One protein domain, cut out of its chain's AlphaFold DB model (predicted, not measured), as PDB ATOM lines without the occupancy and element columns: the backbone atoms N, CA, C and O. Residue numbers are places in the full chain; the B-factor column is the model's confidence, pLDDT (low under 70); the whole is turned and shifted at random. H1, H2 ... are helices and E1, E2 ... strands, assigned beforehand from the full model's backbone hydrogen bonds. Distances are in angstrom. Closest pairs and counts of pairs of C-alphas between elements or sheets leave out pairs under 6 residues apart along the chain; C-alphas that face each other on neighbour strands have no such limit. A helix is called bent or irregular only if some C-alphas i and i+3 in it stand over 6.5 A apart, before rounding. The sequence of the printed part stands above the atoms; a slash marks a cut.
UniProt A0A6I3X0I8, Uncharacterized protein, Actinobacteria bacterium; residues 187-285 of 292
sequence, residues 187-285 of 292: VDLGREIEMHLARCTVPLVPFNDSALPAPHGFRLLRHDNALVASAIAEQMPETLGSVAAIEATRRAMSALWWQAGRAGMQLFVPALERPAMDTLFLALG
ATOM      1  N   VAL A 187     -12.907 -22.005  14.114       82.50
ATOM      2  CA  VAL A 187     -13.850 -21.059  14.735       82.50
ATOM      3  C   VAL A 187     -15.266 -21.309  14.221       82.50
ATOM      4  O   VAL A 187     -16.211 -21.368  15.010       82.50
ATOM      5  N   ASP A 188     -15.418 -21.504  12.914       85.19
ATOM      6  CA  ASP A 188     -16.692 -21.838  12.286       85.19
ATOM      7  C   ASP A 188     -17.204 -23.214  12.732       85.19
ATOM      8  O   ASP A 188     -18.406 -23.365  12.947       85.19
ATOM      9  N   LEU A 189     -16.313 -24.178  12.997       87.31
ATOM     10  CA  LEU A 189     -16.688 -25.448  13.625       87.31
ATOM     11  C   LEU A 189     -17.286 -25.228  15.023       87.31
ATOM     12  O   LEU A 189     -18.269 -25.872  15.387       87.31
ATOM     13  N   GLY A 190     -16.730 -24.295  15.800       86.69
ATOM     14  CA  GLY A 190     -17.299 -23.906  17.089       86.69
ATOM     15  C   GLY A 190     -18.714 -23.366  16.962       86.69
ATOM     16  O   GLY A 190     -19.613 -23.829  17.662       86.69
ATOM     17  N   ARG A 191     -18.940 -22.456  16.013       87.12
ATOM     18  CA  ARG A 191     -20.280 -21.924  15.722       87.12
ATOM     19  C   ARG A 191     -21.243 -23.012  15.259       87.12
ATOM     20  O   ARG A 191     -22.414 -22.984  15.627       87.12
ATOM     21  N   GLU A 192     -20.772 -23.974  14.470       88.50
ATOM     22  CA  GLU A 192     -21.581 -25.111  14.030       88.50
ATOM     23  C   GLU A 192     -22.043 -25.962  15.216       88.50
ATOM     24  O   GLU A 192     -23.241 -26.223  15.348       88.50
ATOM     25  N   ILE A 193     -21.139 -26.283  16.147       88.69
ATOM     26  CA  ILE A 193     -21.484 -26.971  17.400       88.69
ATOM     27  C   ILE A 193     -22.540 -26.175  18.180       88.69
ATOM     28  O   ILE A 193     -23.540 -26.743  18.619       88.69
ATOM     29  N   GLU A 194     -22.367 -24.859  18.327       88.12
ATOM     30  CA  GLU A 194     -23.344 -24.005  19.015       88.12
ATOM     31  C   GLU A 194     -24.718 -24.009  18.335       88.12
ATOM     32  O   GLU A 194     -25.742 -24.097  19.017       88.12
ATOM     33  N   MET A 195     -24.762 -23.966  17.000       88.31
ATOM     34  CA  MET A 195     -26.009 -24.059  16.238       88.31
ATOM     35  C   MET A 195     -26.710 -25.403  16.439       88.31
ATOM     36  O   MET A 195     -27.937 -25.436  16.538       88.31
ATOM     37  N   HIS A 196     -25.961 -26.506  16.496       87.56
ATOM     38  CA  HIS A 196     -26.528 -27.824  16.774       87.56
ATOM     39  C   HIS A 196     -27.089 -27.905  18.196       87.56
ATOM     40  O   HIS A 196     -28.219 -28.353  18.388       87.56
ATOM     41  N   LEU A 197     -26.361 -27.377  19.180       88.12
ATOM     42  CA  LEU A 197     -26.824 -27.295  20.563       88.12
ATOM     43  C   LEU A 197     -28.098 -26.448  20.701       88.12
ATOM     44  O   LEU A 197     -29.026 -26.844  21.403       88.12
ATOM     45  N   ALA A 198     -28.204 -25.331  19.979       86.38
ATOM     46  CA  ALA A 198     -29.395 -24.479  19.990       86.38
ATOM     47  C   ALA A 198     -30.661 -25.159  19.427       86.38
ATOM     48  O   ALA A 198     -31.765 -24.661  19.640       86.38
ATOM     49  N   ARG A 199     -30.521 -26.284  18.710       83.88
ATOM     50  CA  ARG A 199     -31.634 -27.064  18.143       83.88
ATOM     51  C   ARG A 199     -32.129 -28.186  19.061       83.88
ATOM     52  O   ARG A 199     -33.050 -28.899  18.667       83.88
ATOM     53  N   CYS A 200     -31.544 -28.356  20.250       82.75
ATOM     54  CA  CYS A 200     -32.044 -29.321  21.228       82.75
ATOM     55  C   CYS A 200     -33.506 -29.012  21.570       82.75
ATOM     56  O   CYS A 200     -33.881 -27.859  21.779       82.75
ATOM     57  N   THR A 201     -34.335 -30.053  21.633       77.44
ATOM     58  CA  THR A 201     -35.762 -29.920  21.952       77.44
ATOM     59  C   THR A 201     -35.988 -29.453  23.387       77.44
ATOM     60  O   THR A 201     -36.936 -28.709  23.639       77.44
ATOM     61  N   VAL A 202     -35.107 -29.842  24.316       80.12
ATOM     62  CA  VAL A 202     -35.061 -29.296  25.675       80.12
ATOM     63  C   VAL A 202     -33.960 -28.230  25.752       80.12
ATOM     64  O   VAL A 202     -32.843 -28.469  25.283       80.12
ATOM     65  N   PRO A 203     -34.238 -27.051  26.340       84.00
ATOM     66  CA  PRO A 203     -33.246 -25.992  26.461       84.00
ATOM     67  C   PRO A 203     -32.016 -26.424  27.262       84.00
ATOM     68  O   PRO A 203     -32.122 -26.937  28.376       84.00
ATOM     69  N   LEU A 204     -30.841 -26.123  26.716       88.88
ATOM     70  CA  LEU A 204     -29.575 -26.214  27.431       88.88
ATOM     71  C   LEU A 204     -29.426 -25.011  28.365       88.88
ATOM     72  O   LEU A 204     -29.421 -23.866  27.912       88.88
ATOM     73  N   VAL A 205     -29.272 -25.264  29.664       92.31
ATOM     74  CA  VAL A 205     -29.071 -24.208  30.670       92.31
ATOM     75  C   VAL A 205     -27.620 -24.183  31.156       92.31
ATOM     76  O   VAL A 205     -27.014 -25.249  31.273       92.31
ATOM     77  N   PRO A 206     -27.032 -23.012  31.462       94.06
ATOM     78  CA  PRO A 206     -25.698 -22.949  32.054       94.06
ATOM     79  C   PRO A 206     -25.607 -23.784  33.333       94.06
ATOM     80  O   PRO A 206     -26.475 -23.701  34.203       94.06
ATOM     81  N   PHE A 207     -24.547 -24.579  33.450       93.38
ATOM     82  CA  PHE A 207     -24.283 -25.404  34.618       93.38
ATOM     83  C   PHE A 207     -23.069 -24.865  35.373       93.38
ATOM     84  O   PHE A 207     -21.951 -24.888  34.864       93.38
ATOM     85  N   ASN A 208     -23.305 -24.396  36.598       86.69
ATOM     86  CA  ASN A 208     -22.275 -23.871  37.485       86.69
ATOM     87  C   ASN A 208     -22.266 -24.691  38.777       86.69
ATOM     88  O   ASN A 208     -23.058 -24.436  39.682       86.69
ATOM     89  N   ASP A 209     -21.364 -25.664  38.854       85.56
ATOM     90  CA  ASP A 209     -21.090 -26.426  40.070       85.56
ATOM     91  C   ASP A 209     -19.584 -26.403  40.339       85.56
ATOM     92  O   ASP A 209     -18.779 -26.811  39.502       85.56
ATOM     93  N   SER A 210     -19.194 -25.931  41.522       84.56
ATOM     94  CA  SER A 210     -17.791 -25.898  41.945       84.56
ATOM     95  C   SER A 210     -17.143 -27.286  42.019       84.56
ATOM     96  O   SER A 210     -15.923 -27.385  41.929       84.56
ATOM     97  N   ALA A 211     -17.935 -28.350  42.190       85.00
ATOM     98  CA  ALA A 211     -17.445 -29.725  42.249       85.00
ATOM     99  C   ALA A 211     -17.149 -30.323  40.862       85.00
ATOM    100  O   ALA A 211     -16.381 -31.279  40.763       85.00
ATOM    101  N   LEU A 212     -17.737 -29.758  39.803       87.69
ATOM    102  CA  LEU A 212     -17.571 -30.175  38.411       87.69
ATOM    103  C   LEU A 212     -17.147 -28.961  37.571       87.69
ATOM    104  O   LEU A 212     -17.947 -28.434  36.799       87.69
ATOM    105  N   PRO A 213     -15.906 -28.469  37.734       89.31
ATOM    106  CA  PRO A 213     -15.456 -27.287  37.018       89.31
ATOM    107  C   PRO A 213     -15.353 -27.560  35.515       89.31
ATOM    108  O   PRO A 213     -14.911 -28.626  35.078       89.31
ATOM    109  N   ALA A 214     -15.718 -26.558  34.717       91.31
ATOM    110  CA  ALA A 214     -15.555 -26.609  33.274       91.31
ATOM    111  C   ALA A 214     -14.060 -26.679  32.905       91.31
ATOM    112  O   ALA A 214     -13.274 -25.860  33.393       91.31
ATOM    113  N   PRO A 215     -13.642 -27.618  32.038       92.12
ATOM    114  CA  PRO A 215     -12.303 -27.592  31.466       92.12
ATOM    115  C   PRO A 215     -12.051 -26.290  30.699       92.12
ATOM    116  O   PRO A 215     -12.970 -25.711  30.120       92.12
ATOM    117  N   HIS A 216     -10.797 -25.837  30.668       91.00
ATOM    118  CA  HIS A 216     -10.414 -24.648  29.903       91.00
ATOM    119  C   HIS A 216     -10.860 -24.768  28.436       91.00
ATOM    120  O   HIS A 216     -10.683 -25.826  27.829       91.00
ATOM    121  N   GLY A 217     -11.445 -23.707  27.870       91.38
ATOM    122  CA  GLY A 217     -12.019 -23.739  26.523       91.38
ATOM    123  C   GLY A 217     -13.441 -24.257  26.415       91.38
ATOM    124  O   GLY A 217     -13.987 -24.266  25.314       91.38
ATOM    125  N   PHE A 218     -14.034 -24.715  27.516       94.44
ATOM    126  CA  PHE A 218     -15.365 -25.297  27.530       94.44
ATOM    127  C   PHE A 218     -16.264 -24.567  28.518       94.44
ATOM    128  O   PHE A 218     -15.834 -24.100  29.571       94.44
ATOM    129  N   ARG A 219     -17.549 -24.518  28.184       94.25
ATOM    130  CA  ARG A 219     -18.628 -24.202  29.115       94.25
ATOM    131  C   ARG A 219     -19.445 -25.458  29.362       94.25
ATOM    132  O   ARG A 219     -19.654 -26.262  28.451       94.25
ATOM    133  N   LEU A 220     -19.917 -25.614  30.590       95.75
ATOM    134  CA  LEU A 220     -20.802 -26.710  30.946       95.75
ATOM    135  C   LEU A 220     -22.250 -26.254  30.823       95.75
ATOM    136  O   LEU A 220     -22.649 -25.219  31.359       95.75
ATOM    137  N   LEU A 221     -23.025 -27.041  30.092       94.75
ATOM    138  CA  LEU A 221     -24.456 -26.863  29.915       94.75
ATOM    139  C   LEU A 221     -25.170 -28.098  30.456       94.75
ATOM    140  O   LEU A 221     -24.629 -29.200  30.417       94.75
ATOM    141  N   ARG A 222     -26.391 -27.927  30.943       92.00
ATOM    142  CA  ARG A 222     -27.233 -29.013  31.434       92.00
ATOM    143  C   ARG A 222     -28.451 -29.187  30.538       92.00
ATOM    144  O   ARG A 222     -29.111 -28.206  30.204       92.00
ATOM    145  N   HIS A 223     -28.751 -30.440  30.215       87.69
ATOM    146  CA  HIS A 223     -29.965 -30.900  29.544       87.69
ATOM    147  C   HIS A 223     -30.521 -32.071  30.359       87.69
ATOM    148  O   HIS A 223     -29.958 -33.159  30.330       87.69
ATOM    149  N   ASP A 224     -31.582 -31.863  31.137       86.25
ATOM    150  CA  ASP A 224     -32.111 -32.854  32.089       86.25
ATOM    151  C   ASP A 224     -31.048 -33.395  33.068       86.25
ATOM    152  O   ASP A 224     -30.608 -32.678  33.977       86.25
ATOM    153  N   ASN A 225     -30.631 -34.653  32.913       85.25
ATOM    154  CA  ASN A 225     -29.556 -35.295  33.675       85.25
ATOM    155  C   ASN A 225     -28.232 -35.398  32.894       85.25
ATOM    156  O   ASN A 225     -27.268 -35.983  33.386       85.25
ATOM    157  N   ALA A 226     -28.161 -34.819  31.700       89.25
ATOM    158  CA  ALA A 226     -26.959 -34.745  30.894       89.25
ATOM    159  C   ALA A 226     -26.197 -33.439  31.138       89.25
ATOM    160  O   ALA A 226     -26.765 -32.344  31.168       89.25
ATOM    161  N   LEU A 227     -24.885 -33.572  31.277       93.62
ATOM    162  CA  LEU A 227     -23.898 -32.511  31.226       93.62
ATOM    163  C   LEU A 227     -23.318 -32.476  29.810       93.62
ATOM    164  O   LEU A 227     -22.852 -33.489  29.294       93.62
ATOM    165  N   VAL A 228     -23.327 -31.310  29.182       94.12
ATOM    166  CA  VAL A 228     -22.761 -31.090  27.852       94.12
ATOM    167  C   VAL A 228     -21.579 -30.141  27.986       94.12
ATOM    168  O   VAL A 228     -21.744 -28.981  28.367       94.12
ATOM    169  N   ALA A 229     -20.381 -30.627  27.670       94.88
ATOM    170  CA  ALA A 229     -19.184 -29.806  27.572       94.88
ATOM    171  C   ALA A 229     -19.115 -29.186  26.170       94.88
ATOM    172  O   ALA A 229     -18.602 -29.782  25.221       94.88
ATOM    173  N   SER A 230     -19.657 -27.976  26.045       93.62
ATOM    174  CA  SER A 230     -19.639 -27.196  24.807       93.62
ATOM    175  C   SER A 230     -18.326 -26.436  24.704       93.62
ATOM    176  O   SER A 230     -17.992 -25.673  25.611       93.62
ATOM    177  N   ALA A 231     -17.607 -26.590  23.594       90.75
ATOM    178  CA  ALA A 231     -16.455 -25.741  23.315       90.75
ATOM    179  C   ALA A 231     -16.903 -24.276  23.163       90.75
ATOM    180  O   ALA A 231     -18.006 -24.004  22.682       90.75
ATOM    181  N   ILE A 232     -16.061 -23.345  23.607       90.94
ATOM    182  CA  ILE A 232     -16.236 -21.902  23.416       90.94
ATOM    183  C   ILE A 232     -15.567 -21.551  22.089       90.94
ATOM    184  O   ILE A 232     -14.351 -21.713  21.965       90.94
ATOM    185  N   ALA A 233     -16.348 -21.102  21.104       87.62
ATOM    186  CA  ALA A 233     -15.888 -20.933  19.724       87.62
ATOM    187  C   ALA A 233     -14.620 -20.069  19.618       87.62
ATOM    188  O   ALA A 233     -13.686 -20.423  18.898       87.62
ATOM    189  N   GLU A 234     -14.532 -18.983  20.392       87.62
ATOM    190  CA  GLU A 234     -13.378 -18.078  20.386       87.62
ATOM    191  C   GLU A 234     -12.098 -18.706  20.964       87.62
ATOM    192  O   GLU A 234     -11.001 -18.254  20.650       87.62
ATOM    193  N   GLN A 235     -12.221 -19.747  21.794       90.38
ATOM    194  CA  GLN A 235     -11.097 -20.419  22.463       90.38
ATOM    195  C   GLN A 235     -10.694 -21.731  21.775       90.38
ATOM    196  O   GLN A 235      -9.650 -22.298  22.091       90.38
ATOM    197  N   MET A 236     -11.481 -22.217  20.808       88.81
ATOM    198  CA  MET A 236     -11.195 -23.469  20.099       88.81
ATOM    199  C   MET A 236      -9.827 -23.525  19.405       88.81
ATOM    200  O   MET A 236      -9.199 -24.584  19.460       88.81
ATOM    201  N   PRO A 237      -9.307 -22.447  18.784       89.12
ATOM    202  CA  PRO A 237      -7.962 -22.480  18.212       89.12
ATOM    203  C   PRO A 237      -6.877 -22.787  19.251       89.12
ATOM    204  O   PRO A 237      -5.914 -23.483  18.945       89.12
ATOM    205  N   GLU A 238      -7.037 -22.326  20.490       88.44
ATOM    206  CA  GLU A 238      -6.109 -22.639  21.578       88.44
ATOM    207  C   GLU A 238      -6.347 -24.052  22.132       88.44
ATOM    208  O   GLU A 238      -5.397 -24.799  22.374       88.44
ATOM    209  N   THR A 239      -7.608 -24.463  22.281       87.88
ATOM    210  CA  THR A 239      -7.960 -25.700  23.000       87.88
ATOM    211  C   THR A 239      -7.940 -26.954  22.129       87.88
ATOM    212  O   THR A 239      -7.742 -28.060  22.636       87.88
ATOM    213  N   LEU A 240      -8.107 -26.794  20.815       88.88
ATOM    214  CA  LEU A 240      -8.202 -27.873  19.828       88.88
ATOM    215  C   LEU A 240      -7.357 -27.613  18.567       88.88
ATOM    216  O   LEU A 240      -7.373 -28.422  17.642       88.88
ATOM    217  N   GLY A 241      -6.557 -26.540  18.527       86.88
ATOM    218  CA  GLY A 241      -5.704 -26.194  17.377       86.88
ATOM    219  C   GLY A 241      -4.439 -27.035  17.207       86.88
ATOM    220  O   GLY A 241      -3.584 -26.704  16.388       86.88
ATOM    221  N   SER A 242      -4.282 -28.124  17.961       89.31
ATOM    222  CA  SER A 242      -3.212 -29.098  17.740       89.31
ATOM    223  C   SER A 242      -3.596 -30.482  18.258       89.31
ATOM    224  O   SER A 242      -4.433 -30.618  19.150       89.31
ATOM    225  N   VAL A 243      -2.914 -31.521  17.767       87.56
ATOM    226  CA  VAL A 243      -3.081 -32.900  18.269       87.56
ATOM    227  C   VAL A 243      -2.799 -32.985  19.772       87.56
ATOM    228  O   VAL A 243      -3.519 -33.658  20.504       87.56
ATOM    229  N   ALA A 244      -1.781 -32.271  20.260       89.38
ATOM    230  CA  ALA A 244      -1.449 -32.251  21.682       89.38
ATOM    231  C   ALA A 244      -2.561 -31.610  22.532       89.38
ATOM    232  O   ALA A 244      -2.860 -32.111  23.618       89.38
ATOM    233  N   ALA A 245      -3.190 -30.542  22.027       91.12
ATOM    234  CA  ALA A 245      -4.304 -29.863  22.687       91.12
ATOM    235  C   ALA A 245      -5.572 -30.737  22.707       91.12
ATOM    236  O   ALA A 245      -6.211 -30.873  23.749       91.12
ATOM    237  N   ILE A 246      -5.859 -31.447  21.610       90.25
ATOM    238  CA  ILE A 246      -6.925 -32.460  21.544       90.25
ATOM    239  C   ILE A 246      -6.706 -33.556  22.599       90.25
ATOM    240  O   ILE A 246      -7.618 -33.889  23.355       90.25
ATOM    241  N   GLU A 247      -5.491 -34.100  22.705       89.62
ATOM    242  CA  GLU A 247      -5.175 -35.127  23.706       89.62
ATOM    243  C   GLU A 247      -5.245 -34.598  25.147       89.62
ATOM    244  O   GLU A 247      -5.657 -35.321  26.058       89.62
ATOM    245  N   ALA A 248      -4.864 -33.339  25.380       90.75
ATOM    246  CA  ALA A 248      -5.036 -32.689  26.679       90.75
ATOM    247  C   ALA A 248      -6.521 -32.529  27.035       90.75
ATOM    248  O   ALA A 248      -6.921 -32.879  28.147       90.75
ATOM    249  N   THR A 249      -7.339 -32.103  26.072       93.56
ATOM    250  CA  THR A 249      -8.791 -31.992  26.217       93.56
ATOM    251  C   THR A 249      -9.420 -33.351  26.516       93.56
ATOM    252  O   THR A 249     -10.167 -33.468  27.483       93.56
ATOM    253  N   ARG A 250      -9.057 -34.415  25.787       92.50
ATOM    254  CA  ARG A 250      -9.519 -35.787  26.076       92.50
ATOM    255  C   ARG A 250      -9.219 -36.206  27.513       92.50
ATOM    256  O   ARG A 250     -10.101 -36.724  28.186       92.50
ATOM    257  N   ARG A 251      -8.007 -35.935  28.018       91.31
ATOM    258  CA  ARG A 251      -7.647 -36.234  29.417       91.31
ATOM    259  C   ARG A 251      -8.510 -35.462  30.416       91.31
ATOM    260  O   ARG A 251      -8.970 -36.058  31.389       91.31
ATOM    261  N   ALA A 252      -8.742 -34.171  30.177       92.62
ATOM    262  CA  ALA A 252      -9.610 -33.358  31.027       92.62
ATOM    263  C   ALA A 252     -11.060 -33.880  31.018       92.62
ATOM    264  O   ALA A 252     -11.675 -34.018  32.075       92.62
ATOM    265  N   MET A 253     -11.574 -34.262  29.845       94.25
ATOM    266  CA  MET A 253     -12.927 -34.801  29.691       94.25
ATOM    267  C   MET A 253     -13.089 -36.191  30.305       94.25
ATOM    268  O   MET A 253     -14.132 -36.466  30.885       94.25
ATOM    269  N   SER A 254     -12.066 -37.049  30.270       92.12
ATOM    270  CA  SER A 254     -12.090 -38.331  30.988       92.12
ATOM    271  C   SER A 254     -12.203 -38.157  32.503       92.12
ATOM    272  O   SER A 254     -12.921 -38.916  33.157       92.12
ATOM    273  N   ALA A 255     -11.526 -37.155  33.071       90.38
ATOM    274  CA  ALA A 255     -11.660 -36.841  34.492       90.38
ATOM    275  C   ALA A 255     -13.073 -36.331  34.814       90.38
ATOM    276  O   ALA A 255     -13.705 -36.824  35.751       90.38
ATOM    277  N   LEU A 256     -13.594 -35.408  33.997       92.69
ATOM    278  CA  LEU A 256     -14.955 -34.892  34.138       92.69
ATOM    279  C   LEU A 256     -16.009 -36.000  33.984       92.69
ATOM    280  O   LEU A 256     -16.967 -36.029  34.746       92.69
ATOM    281  N   TRP A 257     -15.818 -36.943  33.057       92.62
ATOM    282  CA  TRP A 257     -16.724 -38.075  32.821       92.62
ATOM    283  C   TRP A 257     -16.903 -38.932  34.073       92.62
ATOM    284  O   TRP A 257     -18.030 -39.261  34.450       92.62
ATOM    285  N   TRP A 258     -15.798 -39.258  34.748       88.81
ATOM    286  CA  TRP A 258     -15.848 -40.021  35.992       88.81
ATOM    287  C   TRP A 258     -16.569 -39.243  37.097       88.81
ATOM    288  O   TRP A 258     -17.412 -39.792  37.806       88.81
ATOM    289  N   GLN A 259     -16.276 -37.945  37.233       89.25
ATOM    290  CA  GLN A 259     -16.908 -37.101  38.246       89.25
ATOM    291  C   GLN A 259     -18.413 -36.915  37.994       89.25
ATOM    292  O   GLN A 259     -19.195 -37.069  38.930       89.25
ATOM    293  N   ALA A 260     -18.818 -36.664  36.745       89.56
ATOM    294  CA  ALA A 260     -20.218 -36.579  36.333       89.56
ATOM    295  C   ALA A 260     -20.962 -37.887  36.637       89.56
ATOM    296  O   ALA A 260     -22.067 -37.857  37.175       89.56
ATOM    297  N   GLY A 261     -20.319 -39.035  36.398       86.69
ATOM    298  CA  GLY A 261     -20.876 -40.337  36.748       86.69
ATOM    299  C   GLY A 261     -21.151 -40.517  38.240       86.69
ATOM    300  O   GLY A 261     -22.224 -40.980  38.621       86.69
ATOM    301  N   ARG A 262     -20.235 -40.068  39.109       84.19
ATOM    302  CA  ARG A 262     -20.465 -40.065  40.569       84.19
ATOM    303  C   ARG A 262     -21.596 -39.126  40.994       84.19
ATOM    304  O   ARG A 262     -22.244 -39.390  42.001       84.19
ATOM    305  N   ALA A 263     -21.834 -38.060  40.234       85.50
ATOM    306  CA  ALA A 263     -22.955 -37.144  40.431       85.50
ATOM    307  C   ALA A 263     -24.271 -37.649  39.802       85.50
ATOM    308  O   ALA A 263     -25.280 -36.948  39.854       85.50
ATOM    309  N   GLY A 264     -24.282 -38.844  39.199       85.00
ATOM    310  CA  GLY A 264     -25.461 -39.397  38.533       85.00
ATOM    311  C   GLY A 264     -25.858 -38.644  37.259       85.00
ATOM    312  O   GLY A 264     -27.029 -38.656  36.887       85.00
ATOM    313  N   MET A 265     -24.903 -37.980  36.603       88.06
ATOM    314  CA  MET A 265     -25.110 -37.241  35.356       88.06
ATOM    315  C   MET A 265     -24.457 -37.958  34.174       88.06
ATOM    316  O   MET A 265     -23.471 -38.673  34.349       88.06
ATOM    317  N   GLN A 266     -24.967 -37.755  32.958       88.25
ATOM    318  CA  GLN A 266     -24.253 -38.116  31.723       88.25
ATOM    319  C   GLN A 266     -23.261 -37.016  31.324       88.25
ATOM    320  O   GLN A 266     -23.468 -35.870  31.692       88.25
ATOM    321  N   LEU A 267     -22.215 -37.331  30.555       91.94
ATOM    322  CA  LEU A 267     -21.321 -36.353  29.938       91.94
ATOM    323  C   LEU A 267     -21.300 -36.537  28.422       91.94
ATOM    324  O   LEU A 267     -20.942 -37.600  27.929       91.94
ATOM    325  N   PHE A 268     -21.578 -35.464  27.700       92.44
ATOM    326  CA  PHE A 268     -21.455 -35.390  26.251       92.44
ATOM    327  C   PHE A 268     -20.466 -34.296  25.874       92.44
ATOM    328  O   PHE A 268     -20.440 -33.233  26.502       92.44
ATOM    329  N   VAL A 269     -19.641 -34.545  24.858       94.12
ATOM    330  CA  VAL A 269     -18.589 -33.606  24.445       94.12
ATOM    331  C   VAL A 269     -18.612 -33.442  22.925       94.12
ATOM    332  O   VAL A 269     -17.756 -34.010  22.254       94.12
ATOM    333  N   PRO A 270     -19.548 -32.658  22.360       92.94
ATOM    334  CA  PRO A 270     -19.748 -32.582  20.910       92.94
ATOM    335  C   PRO A 270     -18.491 -32.279  20.089       92.94
ATOM    336  O   PRO A 270     -18.297 -32.831  19.011       92.94
ATOM    337  N   ALA A 271     -17.583 -31.459  20.625       91.31
ATOM    338  CA  ALA A 271     -16.318 -31.126  19.969       91.31
ATOM    339  C   ALA A 271     -15.356 -32.323  19.811       91.31
ATOM    340  O   ALA A 271     -14.416 -32.248  19.025       91.31
ATOM    341  N   LEU A 272     -15.574 -33.406  20.565       90.94
ATOM    342  CA  LEU A 272     -14.816 -34.654  20.481       90.94
ATOM    343  C   LEU A 272     -15.564 -35.760  19.723       90.94
ATOM    344  O   LEU A 272     -15.027 -36.854  19.578       90.94
ATOM    345  N   GLU A 273     -16.769 -35.504  19.222       89.56
ATOM    346  CA  GLU A 273     -17.563 -36.489  18.484       89.56
ATOM    347  C   GLU A 273     -17.327 -36.377  16.972       89.56
ATOM    348  O   GLU A 273     -16.706 -35.428  16.480       89.56
ATOM    349  N   ARG A 274     -17.795 -37.365  16.201       83.25
ATOM    350  CA  ARG A 274     -17.746 -37.320  14.731       83.25
ATOM    351  C   ARG A 274     -19.064 -36.741  14.211       83.25
ATOM    352  O   ARG A 274     -20.072 -37.419  14.332       83.25
ATOM    353  N   PRO A 275     -19.067 -35.546  13.591       83.62
ATOM    354  CA  PRO A 275     -18.071 -35.163  12.581       83.62
ATOM    355  C   PRO A 275     -17.033 -34.115  13.019       83.62
ATOM    356  O   PRO A 275     -16.097 -33.838  12.262       83.62
ATOM    357  N   ALA A 276     -17.155 -33.528  14.213       87.25
ATOM    358  CA  ALA A 276     -16.275 -32.444  14.658       87.25
ATOM    359  C   ALA A 276     -14.793 -32.857  14.665       87.25
ATOM    360  O   ALA A 276     -13.947 -32.157  14.108       87.25
ATOM    361  N   MET A 277     -14.482 -34.039  15.199       86.50
ATOM    362  CA  MET A 277     -13.116 -34.570  15.220       86.50
ATOM    363  C   MET A 277     -12.526 -34.799  13.831       86.50
ATOM    364  O   MET A 277     -11.338 -34.542  13.622       86.50
ATOM    365  N   ASP A 278     -13.334 -35.253  12.876       82.94
ATOM    366  CA  ASP A 278     -12.876 -35.466  11.503       82.94
ATOM    367  C   ASP A 278     -12.506 -34.125  10.861       82.94
ATOM    368  O   ASP A 278     -11.447 -33.996  10.244       82.94
ATOM    369  N   THR A 279     -13.334 -33.101  11.085       83.12
ATOM    370  CA  THR A 279     -13.082 -31.726  10.636       83.12
ATOM    371  C   THR A 279     -11.803 -31.163  11.255       83.12
ATOM    372  O   THR A 279     -10.955 -30.636  10.534       83.12
ATOM    373  N   LEU A 280     -11.604 -31.342  12.566       83.75
ATOM    374  CA  LEU A 280     -10.387 -30.916  13.266       83.75
ATOM    375  C   LEU A 280      -9.141 -31.595  12.691       83.75
ATOM    376  O   LEU A 280      -8.160 -30.926  12.374       83.75
ATOM    377  N   PHE A 281      -9.162 -32.914  12.493       83.12
ATOM    378  CA  PHE A 281      -8.006 -33.612  11.932       83.12
ATOM    379  C   PHE A 281      -7.740 -33.253  10.464       83.12
ATOM    380  O   PHE A 281      -6.575 -33.248  10.055       83.12
ATOM    381  N   LEU A 282      -8.770 -32.928   9.674       79.25
ATOM    382  CA  LEU A 282      -8.600 -32.376   8.326       79.25
ATOM    383  C   LEU A 282      -7.940 -30.991   8.373       79.25
ATOM    384  O   LEU A 282      -6.963 -30.770   7.654       79.25
ATOM    385  N   ALA A 283      -8.420 -30.096   9.241       79.12
ATOM    386  CA  ALA A 283      -7.877 -28.748   9.414       79.12
ATOM    387  C   ALA A 283      -6.415 -28.763   9.896       79.12
ATOM    388  O   ALA A 283      -5.589 -27.986   9.421       79.12
ATOM    389  N   LEU A 284      -6.064 -29.701  10.779       78.88
ATOM    390  CA  LEU A 284      -4.702 -29.892  11.286       78.88
ATOM    391  C   LEU A 284      -3.787 -30.670  10.324       78.88
ATOM    392  O   LEU A 284      -2.638 -30.961  10.665       78.88
ATOM    393  N   GLY A 285      -4.277 -31.067   9.144       71.19
ATOM    394  CA  GLY A 285      -3.514 -31.865   8.182       71.19
ATOM    395  C   GLY A 285      -3.087 -33.232   8.727       71.19
ATOM    396  O   GLY A 285      -2.080 -33.786   8.287       71.19
TER     397      GLY A 285
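What this domain is: This is residues 187 to 285 of the 292 residues of an uncharacterized protein of Actinobacteria bacterium (UniProt A0A6I3X0I8). A small sheet of three strands has the long helix H3 packed along one face, over E3, while H1 and H2 only graze the sheet and H4 lies off it, close to both. A long loop, residues 198 to 217, runs from H1 to E1, and its residues 205 to 206 pair antiparallel with residues 221 to 222 of E1. The 99 printed residues hold H1 E1 E2 H2 H3 E3 H4 in that order; the sheet is mixed, E1 - E2 = E3, and the class is mixed, helices and strands. The whole is compact, with a radius of gyration of the C-alphas of 13.0 A and spans of 38 by 28 by 21 A.

How they stand to each other: Start with H1, residues 187 to 197, which touches H2, residues 233 to 240, at a steep tilt of 67 degrees, C-alphas 190 and 233 being closest at 4.2 A. Look next at E1, residues 218 to 223, and E2, residues 226 to 231: an antiparallel hairpin, with N 221 and O 228 at 2.9 A. E2 is parallel to E3, residues 266 to 268, with N 268 and O 227 at 2.8 A. Between them comes H3, residues 243 to 262, in a right-handed strand-helix-strand unit, two parallel neighbour strands joined through H2 and H3. H3 makes two layers with the sheet, helix on one face, at a height over the sheet of 6.9 A; its closest C-alphas to E3 are 257 and 267, 5.7 A. H2 and H3 touch only at the corner, C-alphas 240 and 246 at 5.1 A. H4, residues 276 to 283, is near H3. Every O i to N i+4 pair is within hydrogen-bond range in H1, H3 and H4; in irregular H2, where C-alphas 234 and 237 are 7.3 A apart, 2 of 4 are.

Where its parts are: Find C-alpha 187 at (-13.850, -21.059, 14.735); H1 runs 15.5 A from there. E1 and E2 are each 15.8 A long. From C-alpha 243 at (-3.081, -32.900, 18.269), H3 runs 29.2 A. H4 ends at C-alpha 283, (-7.877, -28.748, 9.414).

The domain as a whole: The C-alphas of Gly 264 and Gly 285 are the farthest apart, 38.2 A. The printed part has no cut, the link from H1 to E1 is long, and no printed residue is under 70 in pLDDT.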